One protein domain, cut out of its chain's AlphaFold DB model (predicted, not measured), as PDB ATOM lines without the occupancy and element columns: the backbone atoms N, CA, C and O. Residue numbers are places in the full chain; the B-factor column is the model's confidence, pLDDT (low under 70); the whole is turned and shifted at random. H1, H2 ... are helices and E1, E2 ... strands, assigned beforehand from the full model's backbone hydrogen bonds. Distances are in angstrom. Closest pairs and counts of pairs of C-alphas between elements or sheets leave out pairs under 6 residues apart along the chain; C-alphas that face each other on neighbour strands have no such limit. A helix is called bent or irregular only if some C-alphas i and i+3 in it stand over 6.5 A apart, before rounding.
ATOM      1  N   GLN A  10     135.458 143.983 176.255       69.00
ATOM      2  CA  GLN A  10     136.276 145.089 176.760       69.00
ATOM      3  C   GLN A  10     137.434 144.583 177.633       69.00
ATOM      4  O   GLN A  10     138.581 144.967 177.404       69.00
ATOM      5  N   ASN A  11     137.167 143.646 178.551       67.81
ATOM      6  CA  ASN A  11     138.195 143.045 179.409       67.81
ATOM      7  C   ASN A  11     139.211 142.210 178.613       67.81
ATOM      8  O   ASN A  11     140.379 142.131 178.986       67.81
ATOM      9  N   ALA A  12     138.785 141.589 177.511       69.12
ATOM     10  CA  ALA A  12     139.675 140.831 176.640       69.12
ATOM     11  C   ALA A  12     140.595 141.735 175.813       69.12
ATOM     12  O   ALA A  12     141.753 141.389 175.616       69.12
ATOM     13  N   THR A  13     140.109 142.893 175.359       70.88
ATOM     14  CA  THR A  13     140.913 143.833 174.559       70.88
ATOM     15  C   THR A  13     141.969 144.587 175.368       70.88
ATOM     16  O   THR A  13     142.980 145.002 174.810       70.88
ATOM     17  N   THR A  14     141.766 144.755 176.677       78.75
ATOM     18  CA  THR A  14     142.731 145.416 177.571       78.75
ATOM     19  C   THR A  14     143.749 144.444 178.168       78.75
ATOM     20  O   THR A  14     144.840 144.857 178.556       78.75
ATOM     21  N   ASN A  15     143.435 143.147 178.201       82.62
ATOM     22  CA  ASN A  15     144.358 142.095 178.606       82.62
ATOM     23  C   ASN A  15     145.112 141.542 177.384       82.62
ATOM     24  O   ASN A  15     144.599 140.704 176.644       82.62
ATOM     25  N   SER A  16     146.361 141.976 177.197       82.00
ATOM     26  CA  SER A  16     147.189 141.589 176.046       82.00
ATOM     27  C   SER A  16     147.439 140.082 175.929       82.00
ATOM     28  O   SER A  16     147.579 139.567 174.823       82.00
ATOM     29  N   GLU A  17     147.507 139.372 177.056       82.25
ATOM     30  CA  GLU A  17     147.754 137.929 177.080       82.25
ATOM     31  C   GLU A  17     146.510 137.157 176.623       82.25
ATOM     32  O   GLU A  17     146.582 136.306 175.737       82.25
ATOM     33  N   LEU A  18     145.343 137.522 177.160       82.44
ATOM     34  CA  LEU A  18     144.060 136.973 176.726       82.44
ATOM     35  C   LEU A  18     143.782 137.303 175.254       82.44
ATOM     36  O   LEU A  18     143.302 136.446 174.515       82.44
ATOM     37  N   TRP A  19     144.110 138.516 174.810       84.44
ATOM     38  CA  TRP A  19     143.994 138.909 173.409       84.44
ATOM     39  C   TRP A  19     144.903 138.077 172.491       84.44
ATOM     40  O   TRP A  19     144.455 137.634 171.435       84.44
ATOM     41  N   GLY A  20     146.144 137.804 172.914       85.19
ATOM     42  CA  GLY A  20     147.058 136.883 172.224       85.19
ATOM     43  C   GLY A  20     146.465 135.495 172.044       85.19
ATOM     44  O   GLY A  20     146.314 135.043 170.911       85.19
ATOM     45  N   ARG A  21     145.983 134.888 173.133       84.75
ATOM     46  CA  ARG A  21     145.342 133.564 173.084       84.75
ATOM     47  C   ARG A  21     144.145 133.515 172.137       84.75
ATOM     48  O   ARG A  21     143.955 132.529 171.426       84.75
ATOM     49  N   LEU A  22     143.328 134.569 172.104       86.94
ATOM     50  CA  LEU A  22     142.181 134.646 171.193       86.94
ATOM     51  C   LEU A  22     142.608 134.792 169.734       86.94
ATOM     52  O   LEU A  22     142.004 134.158 168.866       86.94
ATOM     53  N   ALA A  23     143.639 135.591 169.461       88.81
ATOM     54  CA  ALA A  23     144.191 135.735 168.121       88.81
ATOM     55  C   ALA A  23     144.765 134.398 167.620       88.81
ATOM     56  O   ALA A  23     144.372 133.923 166.555       88.81
ATOM     57  N   GLU A  24     145.609 133.741 168.415       91.06
ATOM     58  CA  GLU A  24     146.178 132.425 168.099       91.06
ATOM     59  C   GLU A  24     145.086 131.376 167.858       91.06
ATOM     60  O   GLU A  24     145.087 130.708 166.825       91.06
ATOM     61  N   SER A  25     144.095 131.293 168.751       90.44
ATOM     62  CA  SER A  25     142.974 130.350 168.619       90.44
ATOM     63  C   SER A  25     142.160 130.593 167.347       90.44
ATOM     64  O   SER A  25     141.758 129.649 166.668       90.44
ATOM     65  N   SER A  26     141.925 131.860 167.000       92.88
ATOM     66  CA  SER A  26     141.166 132.228 165.802       92.88
ATOM     67  C   SER A  26     141.925 131.880 164.522       92.88
ATOM     68  O   SER A  26     141.331 131.319 163.601       92.88
ATOM     69  N   VAL A  27     143.238 132.144 164.474       94.94
ATOM     70  CA  VAL A  27     144.108 131.717 163.365       94.94
ATOM     71  C   VAL A  27     144.113 130.195 163.259       94.94
ATOM     72  O   VAL A  27     143.859 129.660 162.180       94.94
ATOM     73  N   GLY A  28     144.322 129.489 164.371       94.31
ATOM     74  CA  GLY A  28     144.339 128.029 164.401       94.31
ATOM     75  C   GLY A  28     143.029 127.420 163.909       94.31
ATOM     76  O   GLY A  28     143.045 126.511 163.081       94.31
ATOM     77  N   LYS A  29     141.881 127.960 164.335       94.94
ATOM     78  CA  LYS A  29     140.562 127.504 163.878       94.94
ATOM     79  C   LYS A  29     140.337 127.777 162.391       94.94
ATOM     80  O   LYS A  29     139.844 126.893 161.692       94.94
ATOM     81  N   HIS A  30     140.716 128.961 161.906       96.38
ATOM     82  CA  HIS A  30     140.642 129.313 160.482       96.38
ATOM     83  C   HIS A  30     141.442 128.332 159.622       96.38
ATOM     84  O   HIS A  30     140.917 127.768 158.661       96.38
ATOM     85  N   LEU A  31     142.683 128.056 160.026       96.44
ATOM     86  CA  LEU A  31     143.559 127.094 159.366       96.44
ATOM     87  C   LEU A  31     143.023 125.661 159.459       96.44
ATOM     88  O   LEU A  31     143.061 124.918 158.482       96.44
ATOM     89  N   LEU A  32     142.509 125.239 160.609       95.38
ATOM     90  CA  LEU A  32     142.000 123.882 160.773       95.38
ATOM     91  C   LEU A  32     140.770 123.638 159.890       95.38
ATOM     92  O   LEU A  32     140.710 122.619 159.200       95.38
ATOM     93  N   ASN A  33     139.834 124.591 159.859       95.06
ATOM     94  CA  ASN A  33     138.593 124.493 159.087       95.06
ATOM     95  C   ASN A  33     138.842 124.329 157.575       95.06
ATOM     96  O   ASN A  33     138.050 123.675 156.905       95.06
ATOM     97  N   HIS A  34     139.943 124.876 157.049       96.06
ATOM     98  CA  HIS A  34     140.308 124.746 155.634       96.06
ATOM     99  C   HIS A  34     141.231 123.552 155.345       96.06
ATOM    100  O   HIS A  34     141.407 123.188 154.186       96.06
ATOM    101  N   SER A  35     141.821 122.915 156.362       93.94
ATOM    102  CA  SER A  35     142.862 121.894 156.154       93.94
ATOM    103  C   SER A  35     142.370 120.689 155.339       93.94
ATOM    104  O   SER A  35     143.071 120.211 154.444       93.94
ATOM    105  N   ILE A  36     141.127 120.254 155.584       92.00
ATOM    106  CA  ILE A  36     140.503 119.119 154.894       92.00
ATOM    107  C   ILE A  36     140.131 119.489 153.453       92.00
ATOM    108  O   ILE A  36     140.519 118.781 152.521       92.00
ATOM    109  N   SER A  37     139.401 120.594 153.251       94.75
ATOM    110  CA  SER A  37     138.941 121.015 151.920       94.75
ATOM    111  C   SER A  37     140.109 121.377 151.005       94.75
ATOM    112  O   SER A  37     140.133 120.979 149.841       94.75
ATOM    113  N   GLU A  38     141.122 122.053 151.551       95.94
ATOM    114  CA  GLU A  38     142.291 122.523 150.810       95.94
ATOM    115  C   GLU A  38     143.459 121.532 150.802       95.94
ATOM    116  O   GLU A  38     144.484 121.791 150.161       95.94
ATOM    117  N   ARG A  39     143.305 120.377 151.461       94.25
ATOM    118  CA  ARG A  39     144.241 119.242 151.446       94.25
ATOM    119  C   ARG A  39     145.669 119.622 151.850       94.25
ATOM    120  O   ARG A  39     146.622 119.347 151.116       94.25
ATOM    121  N   TYR A  40     145.816 120.251 153.010       94.62
ATOM    122  CA  TYR A  40     147.113 120.460 153.651       94.62
ATOM    123  C   TYR A  40     147.097 119.944 155.085       94.62
ATOM    124  O   TYR A  40     146.051 119.863 155.723       94.62
ATOM    125  N   ASN A  41     148.276 119.625 155.602       93.75
ATOM    126  CA  ASN A  41     148.441 119.240 156.993       93.75
ATOM    127  C   ASN A  41     148.761 120.473 157.839       93.75
ATOM    128  O   ASN A  41     149.523 121.339 157.406       93.75
ATOM    129  N   LEU A  42     148.210 120.524 159.050       94.12
ATOM    130  CA  LEU A  42     148.478 121.562 160.042       94.12
ATOM    131  C   LEU A  42     149.200 120.946 161.248       94.12
ATOM    132  O   LEU A  42     148.772 119.921 161.784       94.12
ATOM    133  N   TYR A  43     150.286 121.583 161.673       93.00
ATOM    134  CA  TYR A  43     151.164 121.119 162.745       93.00
ATOM    135  C   TYR A  43     151.553 122.257 163.689       93.00
ATOM    136  O   TYR A  43     151.477 123.427 163.320       93.00
ATOM    137  N   TYR A  44     152.044 121.892 164.870       89.94
ATOM    138  CA  TYR A  44     152.823 122.756 165.759       89.94
ATOM    139  C   TYR A  44     154.258 122.230 165.813       89.94
ATOM    140  O   TYR A  44     154.484 121.012 165.747       89.94
ATOM    141  N   TRP A  45     155.231 123.132 165.939       93.19
ATOM    142  CA  TRP A  45     156.633 122.760 166.101       93.19
ATOM    143  C   TRP A  45     157.210 123.326 167.396       93.19
ATOM    144  O   TRP A  45     157.039 124.505 167.697       93.19
ATOM    145  N   ARG A  46     157.954 122.486 168.127       89.25
ATOM    146  CA  ARG A  46     158.671 122.875 169.343       89.25
ATOM    147  C   ARG A  46     159.980 122.120 169.504       89.25
ATOM    148  O   ARG A  46     160.045 120.911 169.280       89.25
ATOM    149  N   GLU A  47     161.002 122.824 169.977       88.62
ATOM    150  CA  GLU A  47     162.292 122.270 170.379       88.62
ATOM    151  C   GLU A  47     162.787 122.988 171.643       88.62
ATOM    152  O   GLU A  47     163.334 124.089 171.598       88.62
ATOM    153  N   GLY A  48     162.543 122.386 172.810       90.06
ATOM    154  CA  GLY A  48     162.801 123.039 174.097       90.06
ATOM    155  C   GLY A  48     161.886 124.250 174.304       90.06
ATOM    156  O   GLY A  48     160.670 124.087 174.381       90.06
ATOM    157  N   ASN A  49     162.475 125.447 174.388       86.94
ATOM    158  CA  ASN A  49     161.767 126.733 174.523       86.94
ATOM    159  C   ASN A  49     161.580 127.462 173.181       86.94
ATOM    160  O   ASN A  49     161.181 128.622 173.156       86.94
ATOM    161  N   LEU A  50     161.936 126.812 172.073       89.00
ATOM    162  CA  LEU A  50     161.766 127.335 170.726       89.00
ATOM    163  C   LEU A  50     160.475 126.783 170.144       89.00
ATOM    164  O   LEU A  50     160.283 125.569 170.164       89.00
ATOM    165  N   GLU A  51     159.629 127.650 169.605       89.56
ATOM    166  CA  GLU A  51     158.338 127.256 169.052       89.56
ATOM    167  C   GLU A  51     157.998 127.991 167.758       89.56
ATOM    168  O   GLU A  51     158.605 129.010 167.426       89.56
ATOM    169  N   VAL A  52     157.080 127.392 167.004       91.12
ATOM    170  CA  VAL A  52     156.378 127.993 165.870       91.12
ATOM    171  C   VAL A  52     154.918 127.570 166.000       91.12
ATOM    172  O   VAL A  52     154.640 126.365 165.949       91.12
ATOM    173  N   GLU A  53     154.006 128.535 166.175       92.50
ATOM    174  CA  GLU A  53     152.595 128.254 166.491       92.50
ATOM    175  C   GLU A  53     151.925 127.362 165.442       92.50
ATOM    176  O   GLU A  53     151.246 126.397 165.798       92.50
ATOM    177  N   PHE A  54     152.139 127.647 164.152       95.62
ATOM    178  CA  PHE A  54     151.538 126.868 163.072       95.62
ATOM    179  C   PHE A  54     152.532 126.555 161.959       95.62
ATOM    180  O   PHE A  54     153.228 127.424 161.438       95.62
ATOM    181  N   VAL A  55     152.543 125.299 161.531       95.69
ATOM    182  CA  VAL A  55     153.278 124.831 160.358       95.69
ATOM    183  C   VAL A  55     152.290 124.164 159.417       95.69
ATOM    184  O   VAL A  55     151.635 123.190 159.785       95.69
ATOM    185  N   LEU A  56     152.180 124.684 158.198       95.62
ATOM    186  CA  LEU A  56     151.322 124.124 157.163       95.62
ATOM    187  C   LEU A  56     152.180 123.386 156.139       95.62
ATOM    188  O   LEU A  56     153.167 123.926 155.639       95.62
ATOM    189  N   GLU A  57     151.762 122.186 155.758       93.50
ATOM    190  CA  GLU A  57     152.441 121.360 154.759       93.50
ATOM    191  C   GLU A  57     151.463 120.958 153.651       93.50
ATOM    192  O   GLU A  57     150.459 120.293 153.905       93.50
ATOM    193  N   LYS A  58     151.774 121.321 152.402       91.88
ATOM    194  CA  LYS A  58     151.021 120.885 151.216       91.88
ATOM    195  C   LYS A  58     151.976 120.381 150.145       91.88
ATOM    196  O   LYS A  58     152.648 121.158 149.460       91.88
ATOM    197  N   GLY A  59     152.027 119.060 149.989       88.81
ATOM    198  CA  GLY A  59     152.961 118.400 149.081       88.81
ATOM    199  C   GLY A  59     154.404 118.570 149.554       88.81
ATOM    200  O   GLY A  59     154.803 117.969 150.544       88.81
ATOM    201  N   GLU A  60     155.190 119.360 148.825       86.44
ATOM    202  CA  GLU A  60     156.575 119.698 149.196       86.44
ATOM    203  C   GLU A  60     156.697 121.090 149.812       86.44
ATOM    204  O   GLU A  60     157.786 121.470 150.236       86.44
ATOM    205  N   ASN A  61     155.592 121.841 149.857       89.38
ATOM    206  CA  ASN A  61     155.610 123.206 150.341       89.38
ATOM    207  C   ASN A  61     155.363 123.246 151.842       89.38
ATOM    208  O   ASN A  61     154.352 122.716 152.312       89.38
ATOM    209  N   VAL A  62     156.245 123.929 152.566       93.50
ATOM    210  CA  VAL A  62     156.125 124.136 154.012       93.50
ATOM    211  C   VAL A  62     156.056 125.626 154.305       93.50
ATOM    212  O   VAL A  62     156.877 126.400 153.816       93.50
ATOM    213  N   ILE A  63     155.086 126.031 155.120       95.44
ATOM    214  CA  ILE A  63     154.926 127.411 155.578       95.44
ATOM    215  C   ILE A  63     154.925 127.409 157.102       95.44
ATOM    216  O   ILE A  63     154.116 126.713 157.707       95.44
ATOM    217  N   GLY A  64     155.821 128.180 157.716       95.19
ATOM    218  CA  GLY A  64     155.762 128.491 159.146       95.19
ATOM    219  C   GLY A  64     154.999 129.793 159.370       95.19
ATOM    220  O   GLY A  64     155.223 130.757 158.635       95.19
ATOM    221  N   LEU A  65     154.102 129.829 160.353       95.19
ATOM    222  CA  LEU A  65     153.399 131.035 160.770       95.19
ATOM    223  C   LEU A  65     153.652 131.303 162.243       95.19
ATOM    224  O   LEU A  65     153.539 130.405 163.075       95.19
ATOM    225  N   GLU A  66     153.927 132.568 162.513       93.44
ATOM    226  CA  GLU A  66     153.904 133.145 163.847       93.44
ATOM    227  C   GLU A  66     152.668 134.036 163.996       93.44
ATOM    228  O   GLU A  66     152.366 134.816 163.082       93.44
ATOM    229  N   VAL A  67     151.996 133.999 165.145       92.00
ATOM    230  CA  VAL A  67     150.900 134.926 165.465       92.00
ATOM    231  C   VAL A  67     151.342 135.930 166.527       92.00
ATOM    232  O   VAL A  67     151.739 135.571 167.626       92.00
ATOM    233  N   LYS A  68     151.235 137.230 166.223       88.88
ATOM    234  CA  LYS A  68     151.556 138.316 167.159       88.88
ATOM    235  C   LYS A  68     150.404 139.290 167.324       88.88
ATOM    236  O   LYS A  68     150.044 140.022 166.405       88.88
ATOM    237  N   SER A  69     149.898 139.389 168.547       81.44
ATOM    238  CA  SER A  69     148.865 140.357 168.934       81.44
ATOM    239  C   SER A  69     149.420 141.627 169.608       81.44
ATOM    240  O   SER A  69     148.653 142.536 169.916       81.44
ATOM    241  N   GLY A  70     150.741 141.716 169.828       77.88
ATOM    242  CA  GLY A  70     151.401 142.806 170.559       77.88
ATOM    243  C   GLY A  70     152.845 143.074 170.112       77.88
ATOM    244  O   GLY A  70     153.273 142.609 169.058       77.88
ATOM    245  N   THR A  71     153.601 143.839 170.903       66.00
ATOM    246  CA  THR A  71     154.934 144.374 170.542       66.00
ATOM    247  C   THR A  71     156.125 143.523 171.000       66.00
ATOM    248  O   THR A  71     157.271 143.947 170.841       66.00
ATOM    249  N   LYS A  72     155.902 142.326 171.567       60.72
ATOM    250  CA  LYS A  72     157.003 141.480 172.065       60.72
ATOM    251  C   LYS A  72     158.006 141.135 170.954       60.72
ATOM    252  O   LYS A  72     157.654 140.654 169.868       60.72
ATOM    253  N   ALA A  73     159.276 141.385 171.264       54.16
ATOM    254  CA  ALA A  73     160.397 141.225 170.353       54.16
ATOM    255  C   ALA A  73     160.836 139.760 170.213       54.16
ATOM    256  O   ALA A  73     160.827 138.996 171.174       54.16
ATOM    257  N   GLY A  74     161.299 139.422 169.007       62.59
ATOM    258  CA  GLY A  74     161.977 138.164 168.705       62.59
ATOM    259  C   GLY A  74     161.046 137.020 168.315       62.59
ATOM    260  O   GLY A  74     159.882 136.980 168.699       62.59
ATOM    261  N   ASN A  75     161.582 136.123 167.493       70.75
ATOM    262  CA  ASN A  75     161.044 134.793 167.242       70.75
ATOM    263  C   ASN A  75     162.234 133.864 166.954       70.75
ATOM    264  O   ASN A  75     162.580 133.553 165.810       70.75
ATOM    265  N   ALA A  76     162.962 133.527 168.020       84.69
ATOM    266  CA  ALA A  76     164.120 132.648 167.924       84.69
ATOM    267  C   ALA A  76     163.721 131.269 167.376       84.69
ATOM    268  O   ALA A  76     164.488 130.677 166.616       84.69
ATOM    269  N   GLY A  77     162.511 130.800 167.706       89.06
ATOM    270  CA  GLY A  77     161.985 129.528 167.230       89.06
ATOM    271  C   GLY A  77     161.882 129.480 165.716       89.06
ATOM    272  O   GLY A  77     162.467 128.596 165.098       89.06
ATOM    273  N   MET A  78     161.286 130.494 165.101       90.50
ATOM    274  CA  MET A  78     161.148 130.569 163.652       90.50
ATOM    275  C   MET A  78     162.478 130.664 162.910       90.50
ATOM    276  O   MET A  78     162.636 130.049 161.858       90.50
ATOM    277  N   ASN A  79     163.474 131.365 163.459       92.00
ATOM    278  CA  ASN A  79     164.814 131.391 162.865       92.00
ATOM    279  C   ASN A  79     165.468 129.999 162.859       92.00
ATOM    280  O   ASN A  79     166.118 129.618 161.882       92.00
ATOM    281  N   ILE A  80     165.308 129.235 163.943       93.75
ATOM    282  CA  ILE A  80     165.837 127.869 164.044       93.75
ATOM    283  C   ILE A  80     165.034 126.904 163.166       93.75
ATOM    284  O   ILE A  80     165.628 126.125 162.419       93.75
ATOM    285  N   PHE A  81     163.707 127.014 163.169       91.31
ATOM    286  CA  PHE A  81     162.811 126.283 162.279       91.31
ATOM    287  C   PHE A  81     163.185 126.505 160.807       91.31
ATOM    288  O   PHE A  81     163.380 125.543 160.063       91.31
ATOM    289  N   ALA A  82     163.385 127.761 160.396       91.88
ATOM    290  CA  ALA A  82     163.740 128.109 159.027       91.88
ATOM    291  C   ALA A  82     165.083 127.504 158.601       91.88
ATOM    292  O   ALA A  82     165.195 126.961 157.503       91.88
ATOM    293  N   LYS A  83     166.092 127.528 159.481       91.75
ATOM    294  CA  LYS A  83     167.388 126.879 159.226       91.75
ATOM    295  C   LYS A  83     167.266 125.358 159.115       91.75
ATOM    296  O   LYS A  83     167.934 124.759 158.279       91.75
ATOM    297  N   LYS A  84     166.431 124.737 159.953       91.00
ATOM    298  CA  LYS A  84     166.299 123.276 160.053       91.00
ATOM    299  C   LYS A  84     165.465 122.667 158.928       91.00
ATOM    300  O   LYS A  84     165.807 121.597 158.431       91.00
ATOM    301  N   PHE A  85     164.381 123.334 158.537       87.94
ATOM    302  CA  PHE A  85     163.392 122.788 157.604       87.94
ATOM    303  C   PHE A  85     163.322 123.528 156.272       87.94
ATOM    304  O   PHE A  85     162.753 122.988 155.329       87.94
ATOM    305  N   ASN A  86     163.940 124.712 156.166       90.00
ATOM    306  CA  ASN A  86     164.040 125.490 154.929       90.00
ATOM    307  C   ASN A  86     162.672 125.683 154.238       90.00
ATOM    308  O   ASN A  86     162.537 125.324 153.060       90.00
ATOM    309  N   PRO A  87     161.668 126.206 154.975       92.69
ATOM    310  CA  PRO A  87     160.302 126.350 154.490       92.69
ATOM    311  C   PRO A  87     160.251 127.280 153.274       92.69
ATOM    312  O   PRO A  87     161.116 128.138 153.084       92.69
ATOM    313  N   ASP A  88     159.214 127.136 152.456       92.94
ATOM    314  CA  ASP A  88     158.960 128.019 151.319       92.94
ATOM    315  C   ASP A  88     158.651 129.438 151.783       92.94
ATOM    316  O   ASP A  88     159.060 130.402 151.132       92.94
ATOM    317  N   LYS A  89     157.937 129.567 152.908       92.50
ATOM    318  CA  LYS A  89     157.590 130.854 153.510       92.50
ATOM    319  C   LYS A  89     157.640 130.787 155.032       92.50
ATOM    320  O   LYS A  89     157.310 129.776 155.648       92.50
ATOM    321  N   VAL A  90     158.006 131.917 155.617       92.69
ATOM    322  CA  VAL A  90     157.802 132.233 157.027       92.69
ATOM    323  C   VAL A  90     156.934 133.477 157.055       92.69
ATOM    324  O   VAL A  90     157.315 134.496 156.480       92.69
ATOM    325  N   LEU A  91     155.760 133.380 157.664       93.69
ATOM    326  CA  LEU A  91     154.790 134.464 157.717       93.69
ATOM    327  C   LEU A  91     154.564 134.894 159.160       93.69
ATOM    328  O   LEU A  91     154.570 134.086 160.083       93.69
ATOM    329  N   LEU A  92     154.334 136.188 159.325       93.19
ATOM    330  CA  LEU A  92     153.917 136.782 160.581       93.19
ATOM    331  C   LEU A  92     152.476 137.263 160.413       93.19
ATOM    332  O   LEU A  92     152.178 137.968 159.446       93.19
ATOM    333  N   VAL A  93     151.591 136.878 161.326       93.31
ATOM    334  CA  VAL A  93     150.186 137.295 161.357       93.31
ATOM    335  C   VAL A  93     149.971 138.235 162.536       93.31
ATOM    336  O   VAL A  93     150.338 137.923 163.663       93.31
ATOM    337  N   GLY A  94     149.356 139.387 162.281       90.31
ATOM    338  CA  GLY A  94     149.151 140.459 163.246       90.31
ATOM    339  C   GLY A  94     150.248 141.523 163.183       90.31
ATOM    340  O   GLY A  94     150.604 141.998 162.103       90.31
ATOM    341  N   THR A  95     150.746 141.958 164.340       87.06
ATOM    342  CA  THR A  95     151.671 143.096 164.456       87.06
ATOM    343  C   THR A  95     152.964 142.851 163.675       87.06
ATOM    344  O   THR A  95     153.702 141.915 163.967       87.06
ATOM    345  N   GLY A  96     153.270 143.726 162.711       84.62
ATOM    346  CA  GLY A  96     154.499 143.660 161.909       84.62
ATOM    347  C   GLY A  96     154.453 142.689 160.724       84.62
ATOM    348  O   GLY A  96     155.471 142.506 160.063       84.62
ATOM    349  N   GLY A  97     153.298 142.075 160.449       89.88
ATOM    350  CA  GLY A  97     153.096 141.157 159.331       89.88
ATOM    351  C   GLY A  97     151.755 141.371 158.628       89.88
ATOM    352  O   GLY A  97     151.304 142.505 158.467       89.88
ATOM    353  N   ILE A  98     151.114 140.284 158.199       91.38
ATOM    354  CA  ILE A  98     149.775 140.319 157.599       91.38
ATOM    355  C   ILE A  98     148.777 140.689 158.702       91.38
ATOM    356  O   ILE A  98     148.680 139.935 159.672       91.38
ATOM    357  N   PRO A  99     148.010 141.789 158.592       91.44
ATOM    358  CA  PRO A  99     147.037 142.150 159.615       91.44
ATOM    359  C   PRO A  99     146.066 141.002 159.897       91.44
ATOM    360  O   PRO A  99     145.555 140.373 158.975       91.44
ATOM    361  N   PHE A 100     145.782 140.746 161.175       89.12
ATOM    362  CA  PHE A 100     144.966 139.605 161.608       89.12
ATOM    363  C   PHE A 100     143.609 139.525 160.883       89.12
ATOM    364  O   PHE A 100     143.224 138.467 160.396       89.12
ATOM    365  N   TYR A 101     142.914 140.659 160.745       87.50
ATOM    366  CA  TYR A 101     141.614 140.722 160.072       87.50
ATOM    367  C   TYR A 101     141.691 140.478 158.557       87.50
ATOM    368  O   TYR A 101     140.708 140.041 157.969       87.50
ATOM    369  N   GLU A 102     142.835 140.753 157.927       91.44
ATOM    370  CA  GLU A 102     143.075 140.425 156.519       91.44
ATOM    371  C   GLU A 102     143.420 138.947 156.369       91.44
ATOM    372  O   GLU A 102     142.867 138.273 155.507       91.44
ATOM    373  N   PHE A 103     144.251 138.404 157.262       94.94
ATOM    374  CA  PHE A 103     144.602 136.986 157.246       94.94
ATOM    375  C   PHE A 103     143.367 136.078 157.316       94.94
ATOM    376  O   PHE A 103     143.273 135.109 156.568       94.94
ATOM    377  N   LEU A 104     142.389 136.419 158.161       94.44
ATOM    378  CA  LEU A 104     141.146 135.650 158.292       94.44
ATOM    379  C   LEU A 104     140.246 135.683 157.043       94.44
ATOM    380  O   LEU A 104     139.328 134.872 156.943       94.44
ATOM    381  N   LYS A 105     140.487 136.590 156.089       94.06
ATOM    382  CA  LYS A 105     139.771 136.631 154.802       94.06
ATOM    383  C   LYS A 105     140.462 135.808 153.717       94.06
ATOM    384  O   LYS A 105     139.832 135.482 152.717       94.06
ATOM    385  N   ILE A 106     141.745 135.495 153.894       93.31
ATOM    386  CA  ILE A 106     142.539 134.744 152.921       93.31
ATOM    387  C   ILE A 106     142.183 133.262 153.040       93.31
ATOM    388  O   ILE A 106     142.262 132.692 154.134       93.31
ATOM    389  N   ASN A 107     141.852 132.610 151.921       94.56
ATOM    390  CA  ASN A 107     141.812 131.151 151.891       94.56
ATOM    391  C   ASN A 107     143.253 130.629 152.083       94.56
ATOM    392  O   ASN A 107     144.126 130.975 151.282       94.56
ATOM    393  N   PRO A 108     143.548 129.786 153.094       94.50
ATOM    394  CA  PRO A 108     144.909 129.307 153.350       94.50
ATOM    395  C   PRO A 108     145.589 128.621 152.153       94.50
ATOM    396  O   PRO A 108     146.818 128.618 152.072       94.50
ATOM    397  N   ALA A 109     144.829 128.085 151.193       91.19
ATOM    398  CA  ALA A 109     145.373 127.548 149.946       91.19
ATOM    399  C   ALA A 109     146.137 128.594 149.124       91.19
ATOM    400  O   ALA A 109     147.129 128.259 148.472       91.19
ATOM    401  N   GLU A 110     145.715 129.857 149.186       92.38
ATOM    402  CA  GLU A 110     146.373 130.955 148.490       92.38
ATOM    403  C   GLU A 110     147.784 131.170 149.026       92.38
ATOM    404  O   GLU A 110     148.671 131.491 148.248       92.38
ATOM    405  N   LEU A 111     148.061 130.882 150.304       92.12
ATOM    406  CA  LEU A 111     149.385 131.076 150.910       92.12
ATOM    407  C   LEU A 111     150.502 130.300 150.191       92.12
ATOM    408  O   LEU A 111     151.664 130.712 150.246       92.12
ATOM    409  N   TYR A 112     150.170 129.232 149.463       87.44
ATOM    410  CA  TYR A 112     151.120 128.404 148.717       87.44
ATOM    411  C   TYR A 112     151.545 128.968 147.354       87.44
ATOM    412  O   TYR A 112     152.362 128.348 146.671       87.44
ATOM    413  N   TRP A 113     151.037 130.135 146.945       78.50
ATOM    414  CA  TRP A 113     151.409 130.744 145.667       78.50
ATOM    415  C   TRP A 113     152.929 131.009 145.586       78.50
ATOM    416  O   TRP A 113     153.525 131.541 146.528       78.50
ATOM    417  N   LYS A 114     153.581 130.636 144.475       62.66
ATOM    418  CA  LYS A 114     155.024 130.860 144.260       62.66
ATOM    419  C   LYS A 114     155.263 132.035 143.318       62.66
ATOM    420  O   LYS A 114     154.800 132.017 142.183       62.66
ATOM    421  N   THR A 115     156.094 132.990 143.729       50.91
ATOM    422  CA  THR A 115     156.887 133.798 142.792       50.91
ATOM    423  C   THR A 115     158.103 132.973 142.350       50.91
ATOM    424  O   THR A 115     159.136 132.991 143.014       50.91
ATOM    425  N   GLY A 116     157.983 132.217 141.255       50.06
ATOM    426  CA  GLY A 116     159.121 131.565 140.583       50.06
ATOM    427  C   GLY A 116     159.345 130.068 140.871       50.06
ATOM    428  O   GLY A 116     158.912 129.513 141.881       50.06
ATOM    429  N   LEU A 117     160.026 129.406 139.927       41.22
ATOM    430  CA  LEU A 117     160.293 127.963 139.886       41.22
ATOM    431  C   LEU A 117     161.461 127.589 140.824       41.22
ATOM    432  O   LEU A 117     162.539 128.173 140.726       41.22
ATOM    433  N   ARG A 118     161.291 126.596 141.709       52.34
ATOM    434  CA  ARG A 118     162.382 126.066 142.555       52.34
ATOM    435  C   ARG A 118     162.314 124.539 142.612       52.34
ATOM    436  O   ARG A 118     161.308 123.993 143.050       52.34
ATOM    437  N   LEU A 119     163.385 123.867 142.186       45.91
ATOM    438  CA  LEU A 119     163.565 122.415 142.298       45.91
ATOM    439  C   LEU A 119     164.113 122.088 143.695       45.91
ATOM    440  O   LEU A 119     165.194 122.569 144.038       45.91
ATOM    441  N   ARG A 120     163.406 121.288 144.505       52.75
ATOM    442  CA  ARG A 120     163.944 120.754 145.770       52.75
ATOM    443  C   ARG A 120     163.433 119.341 146.057       52.75
ATOM    444  O   ARG A 120     162.299 119.161 146.467       52.75
ATOM    445  N   GLY A 121     164.322 118.359 145.924       49.16
ATOM    446  CA  GLY A 121     164.231 117.085 146.638       49.16
ATOM    447  C   GLY A 121     164.997 117.177 147.963       49.16
ATOM    448  O   GLY A 121     165.917 117.981 148.079       49.16
ATOM    449  N   ILE A 122     164.662 116.314 148.928       46.53
ATOM    450  CA  ILE A 122     165.259 116.201 150.282       46.53
ATOM    451  C   ILE A 122     164.629 117.135 151.343       46.53
ATOM    452  O   ILE A 122     165.306 117.950 151.955       46.53
ATOM    453  N   ILE A 123     163.324 116.998 151.625       52.19
ATOM    454  CA  ILE A 123     162.703 117.588 152.841       52.19
ATOM    455  C   ILE A 123     161.894 116.547 153.665       52.19
ATOM    456  O   ILE A 123     161.651 116.714 154.859       52.19
ATOM    457  N   LYS A 124     161.565 115.379 153.092       48.06
ATOM    458  CA  LYS A 124     160.514 114.491 153.632       48.06
ATOM    459  C   LYS A 124     160.863 113.627 154.857       48.06
ATOM    460  O   LYS A 124     159.943 113.206 155.551       48.06
ATOM    461  N   LYS A 125     162.136 113.326 155.156       46.00
ATOM    462  CA  LYS A 125     162.464 112.394 156.266       46.00
ATOM    463  C   LYS A 125     162.517 113.052 157.649       46.00
ATOM    464  O   LYS A 125     162.330 112.359 158.644       46.00
ATOM    465  N   THR A 126     162.732 114.363 157.718       48.22
ATOM    466  CA  THR A 126     162.965 115.061 158.992       48.22
ATOM    467  C   THR A 126     161.660 115.581 159.599       48.22
ATOM    468  O   THR A 126     161.434 115.381 160.786       48.22
ATOM    469  N   LEU A 127     160.747 116.162 158.812       52.50
ATOM    470  CA  LEU A 127     159.530 116.817 159.328       52.50
ATOM    471  C   LEU A 127     158.607 115.884 160.132       52.50
ATOM    472  O   LEU A 127     158.198 116.245 161.232       52.50
ATOM    473  N   ARG A 128     158.360 114.649 159.670       55.19
ATOM    474  CA  ARG A 128     157.461 113.700 160.366       55.19
ATOM    475  C   ARG A 128     157.939 113.259 161.753       55.19
ATOM    476  O   ARG A 128     157.122 112.801 162.540       55.19
ATOM    477  N   LYS A 129     159.238 113.366 162.062       53.81
ATOM    478  CA  LYS A 129     159.776 113.010 163.388       53.81
ATOM    479  C   LYS A 129     159.582 114.130 164.420       53.81
ATOM    480  O   LYS A 129     159.561 113.848 165.611       53.81
ATOM    481  N   TYR A 130     159.479 115.384 163.972       53.34
ATOM    482  CA  TYR A 130     159.491 116.565 164.847       53.34
ATOM    483  C   TYR A 130     158.167 117.330 164.882       53.34
ATOM    484  O   TYR A 130     157.988 118.167 165.761       53.34
ATOM    485  N   LEU A 131     157.256 117.065 163.946       56.09
ATOM    486  CA  LEU A 131     155.938 117.688 163.909       56.09
ATOM    487  C   LEU A 131     154.904 116.777 164.565       56.09
ATOM    488  O   LEU A 131     154.754 115.616 164.182       56.09
ATOM    489  N   ARG A 132     154.175 117.314 165.547       57.19
ATOM    490  CA  ARG A 132     152.993 116.650 166.103       57.19
ATOM    491  C   ARG A 132     151.779 117.026 165.257       57.19
ATOM    492  O   ARG A 132     151.551 118.202 164.988       57.19
ATOM    493  N   VAL A 133     151.051 116.008 164.799       47.69
ATOM    494  CA  VAL A 133     149.842 116.121 163.966       47.69
ATOM    495  C   VAL A 133     148.710 116.727 164.803       47.69
ATOM    496  O   VAL A 133     148.408 116.194 165.865       47.69
ATOM    497  N   PHE A 134     148.057 117.793 164.324       46.38
ATOM    498  CA  PHE A 134     146.809 118.288 164.935       46.38
ATOM    499  C   PHE A 134     145.567 117.465 164.545       46.38
ATOM    500  O   PHE A 134     144.534 117.569 165.196       46.38
ATOM    501  N   ALA A 135     145.639 116.656 163.487       37.34
ATOM    502  CA  ALA A 135     144.481 116.012 162.869       37.34
ATOM    503  C   ALA A 135     144.472 114.475 163.005       37.34
ATOM    504  O   ALA A 135     144.821 113.774 162.061       37.34
ATOM    505  N   VAL A 136     144.040 113.974 164.167       32.75
ATOM    506  CA  VAL A 136     143.088 112.850 164.306       32.75
ATOM    507  C   VAL A 136     142.323 113.115 165.606       32.75
ATOM    508  O   VAL A 136     142.872 112.902 166.678       32.75
ATOM    509  N   TRP A 137     141.084 113.595 165.526       38.16
ATOM    510  CA  TRP A 137     140.172 113.620 166.673       38.16
ATOM    511  C   TRP A 137     138.806 113.120 166.195       38.16
ATOM    512  O   TRP A 137     138.107 113.809 165.455       38.16
ATOM    513  N   THR A 138     138.495 111.868 166.537       31.86
ATOM    514  CA  THR A 138     137.144 111.291 166.505       31.86
ATOM    515  C   THR A 138     136.310 111.900 167.640       31.86
ATOM    516  O   THR A 138     136.878 112.385 168.615       31.86
TER     517      THR A 138
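What this domain is: This is residues 10 to 138 of the 158 residues of the protein "DUF4143 domain-containing protein" of Bacteroidetes bacterium HGW-Bacteroidetes-14 (UniProt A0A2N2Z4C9). A strongly twisted sheet of five strands lies between two helices: the long H2 runs along one face and H3 packs on the other, making three layers, while the short H5 is on the same face as H2. H1 lies beyond the first residues of H2, away from the sheet, and a long link after H5 leads to H6 and the short edge strand E5. The printed part has 129 residues with six named helices and five named strands, in the order H1 H2 E1 E2 E3 H3 E4 H4 H5 H6 E5. The sheet runs E4 E3 E2 E1 E5 and is mixed; the class is mixed, helices and strands. The whole is compact, with a radius of gyration of the C-alphas of 14.9 A and spans of 49 by 36 by 32 A.

Where its parts are: H1, residues 10 to 14, begins at C-alpha 10 (136.276, 145.089, 176.760) and is 6.5 A long. H2, residues 16 to 35, is 28.3 A long and ends at C-alpha 35 (142.862, 121.894, 156.154). E1, residues 41 to 47, measures 19.5 A; E2, residues 50 to 58, 23.2 A, and it bends by 65 degrees at residue 53; E3, residues 61 to 68, 23.0 A. H3, residues 76 to 85, is 14.3 A long, and E4, residues 89 to 94, 16.1 A. H4, residues 100 to 103, measures 5.1 A and H5, residues 108 to 112, 7.8 A. H6, residues 124 to 130, is 11.5 A long and irregular, but only just: C-alphas 125 and 128 are 6.6 A apart. E5, residues 131 to 133, measures 6.3 A and ends at C-alpha 133 (149.842, 116.121, 163.966).

How they stand to each other: E1, E2 and E3 form a meander, each strand the antiparallel neighbour of the one before; E1 and E2 are a hairpin, as are E2 and E3. Across E1 and E2, N 43 and O 55 are 2.8 A apart, within hydrogen-bond range; across E2 and E3, N 56 and O 63 are 2.8 A apart. E4 is parallel to E3, at 23 degrees, with N 91 and O 64 2.8 A apart. E3, H3 and E4 form a strand-helix-strand unit, two parallel neighbour strands with a helix between, whose crossover is right-handed. The edge strand E5 is antiparallel to E1, at 137 degrees; C-alphas 43 and 133 face each other at 5.3 A, but no backbone N and O across this pair are within hydrogen-bond range. H2 is on the sheet at a height of 8.1 A, over E3 and E2, and runs along the strands, at 18 degrees to E2 on the local plane; its closest C-alphas to E3 are those of Glu 24 and Val 67, 6.0 A apart. H3 is on the opposite face, and its closest C-alphas to E2 are those of Gly 77 and Leu 50, 4.1 A apart. H5, on the same face as H2, has a height of 8.6 A and lies only just over E3, with 3 of its C-alphas falling on that strand. H4 only grazes the sheet with residues 100 to 103, and H6 with residues 127 to 130. H3 and H6 are close but not clearly touching, the closest C-alphas being those of Phe 85 and Leu 127, 7.3 A apart. H1 and H2 only just touch, with 3 pairs of C-alphas within 8 A, and only at the corner. Every O i to N i+4 pair is within hydrogen-bond range in H1, H2 and H3, against 0 of 1 in H5 and 0 of 3 in H6, where 2 of 2 and 2 of 4 O i to N i+3 pairs are; H4 is too short for such an i+4 pair.

The domain as a whole: The two C-alphas farthest apart are those of Gln 10 and Gly 121, 49.7 A. The printed part has no cut. The link from H5 to H6, 11 residues, is long. Mean pLDDT of the printed part is 80.8; residues 10 to 12, 71 to 74 and 114 to 138 are under 70.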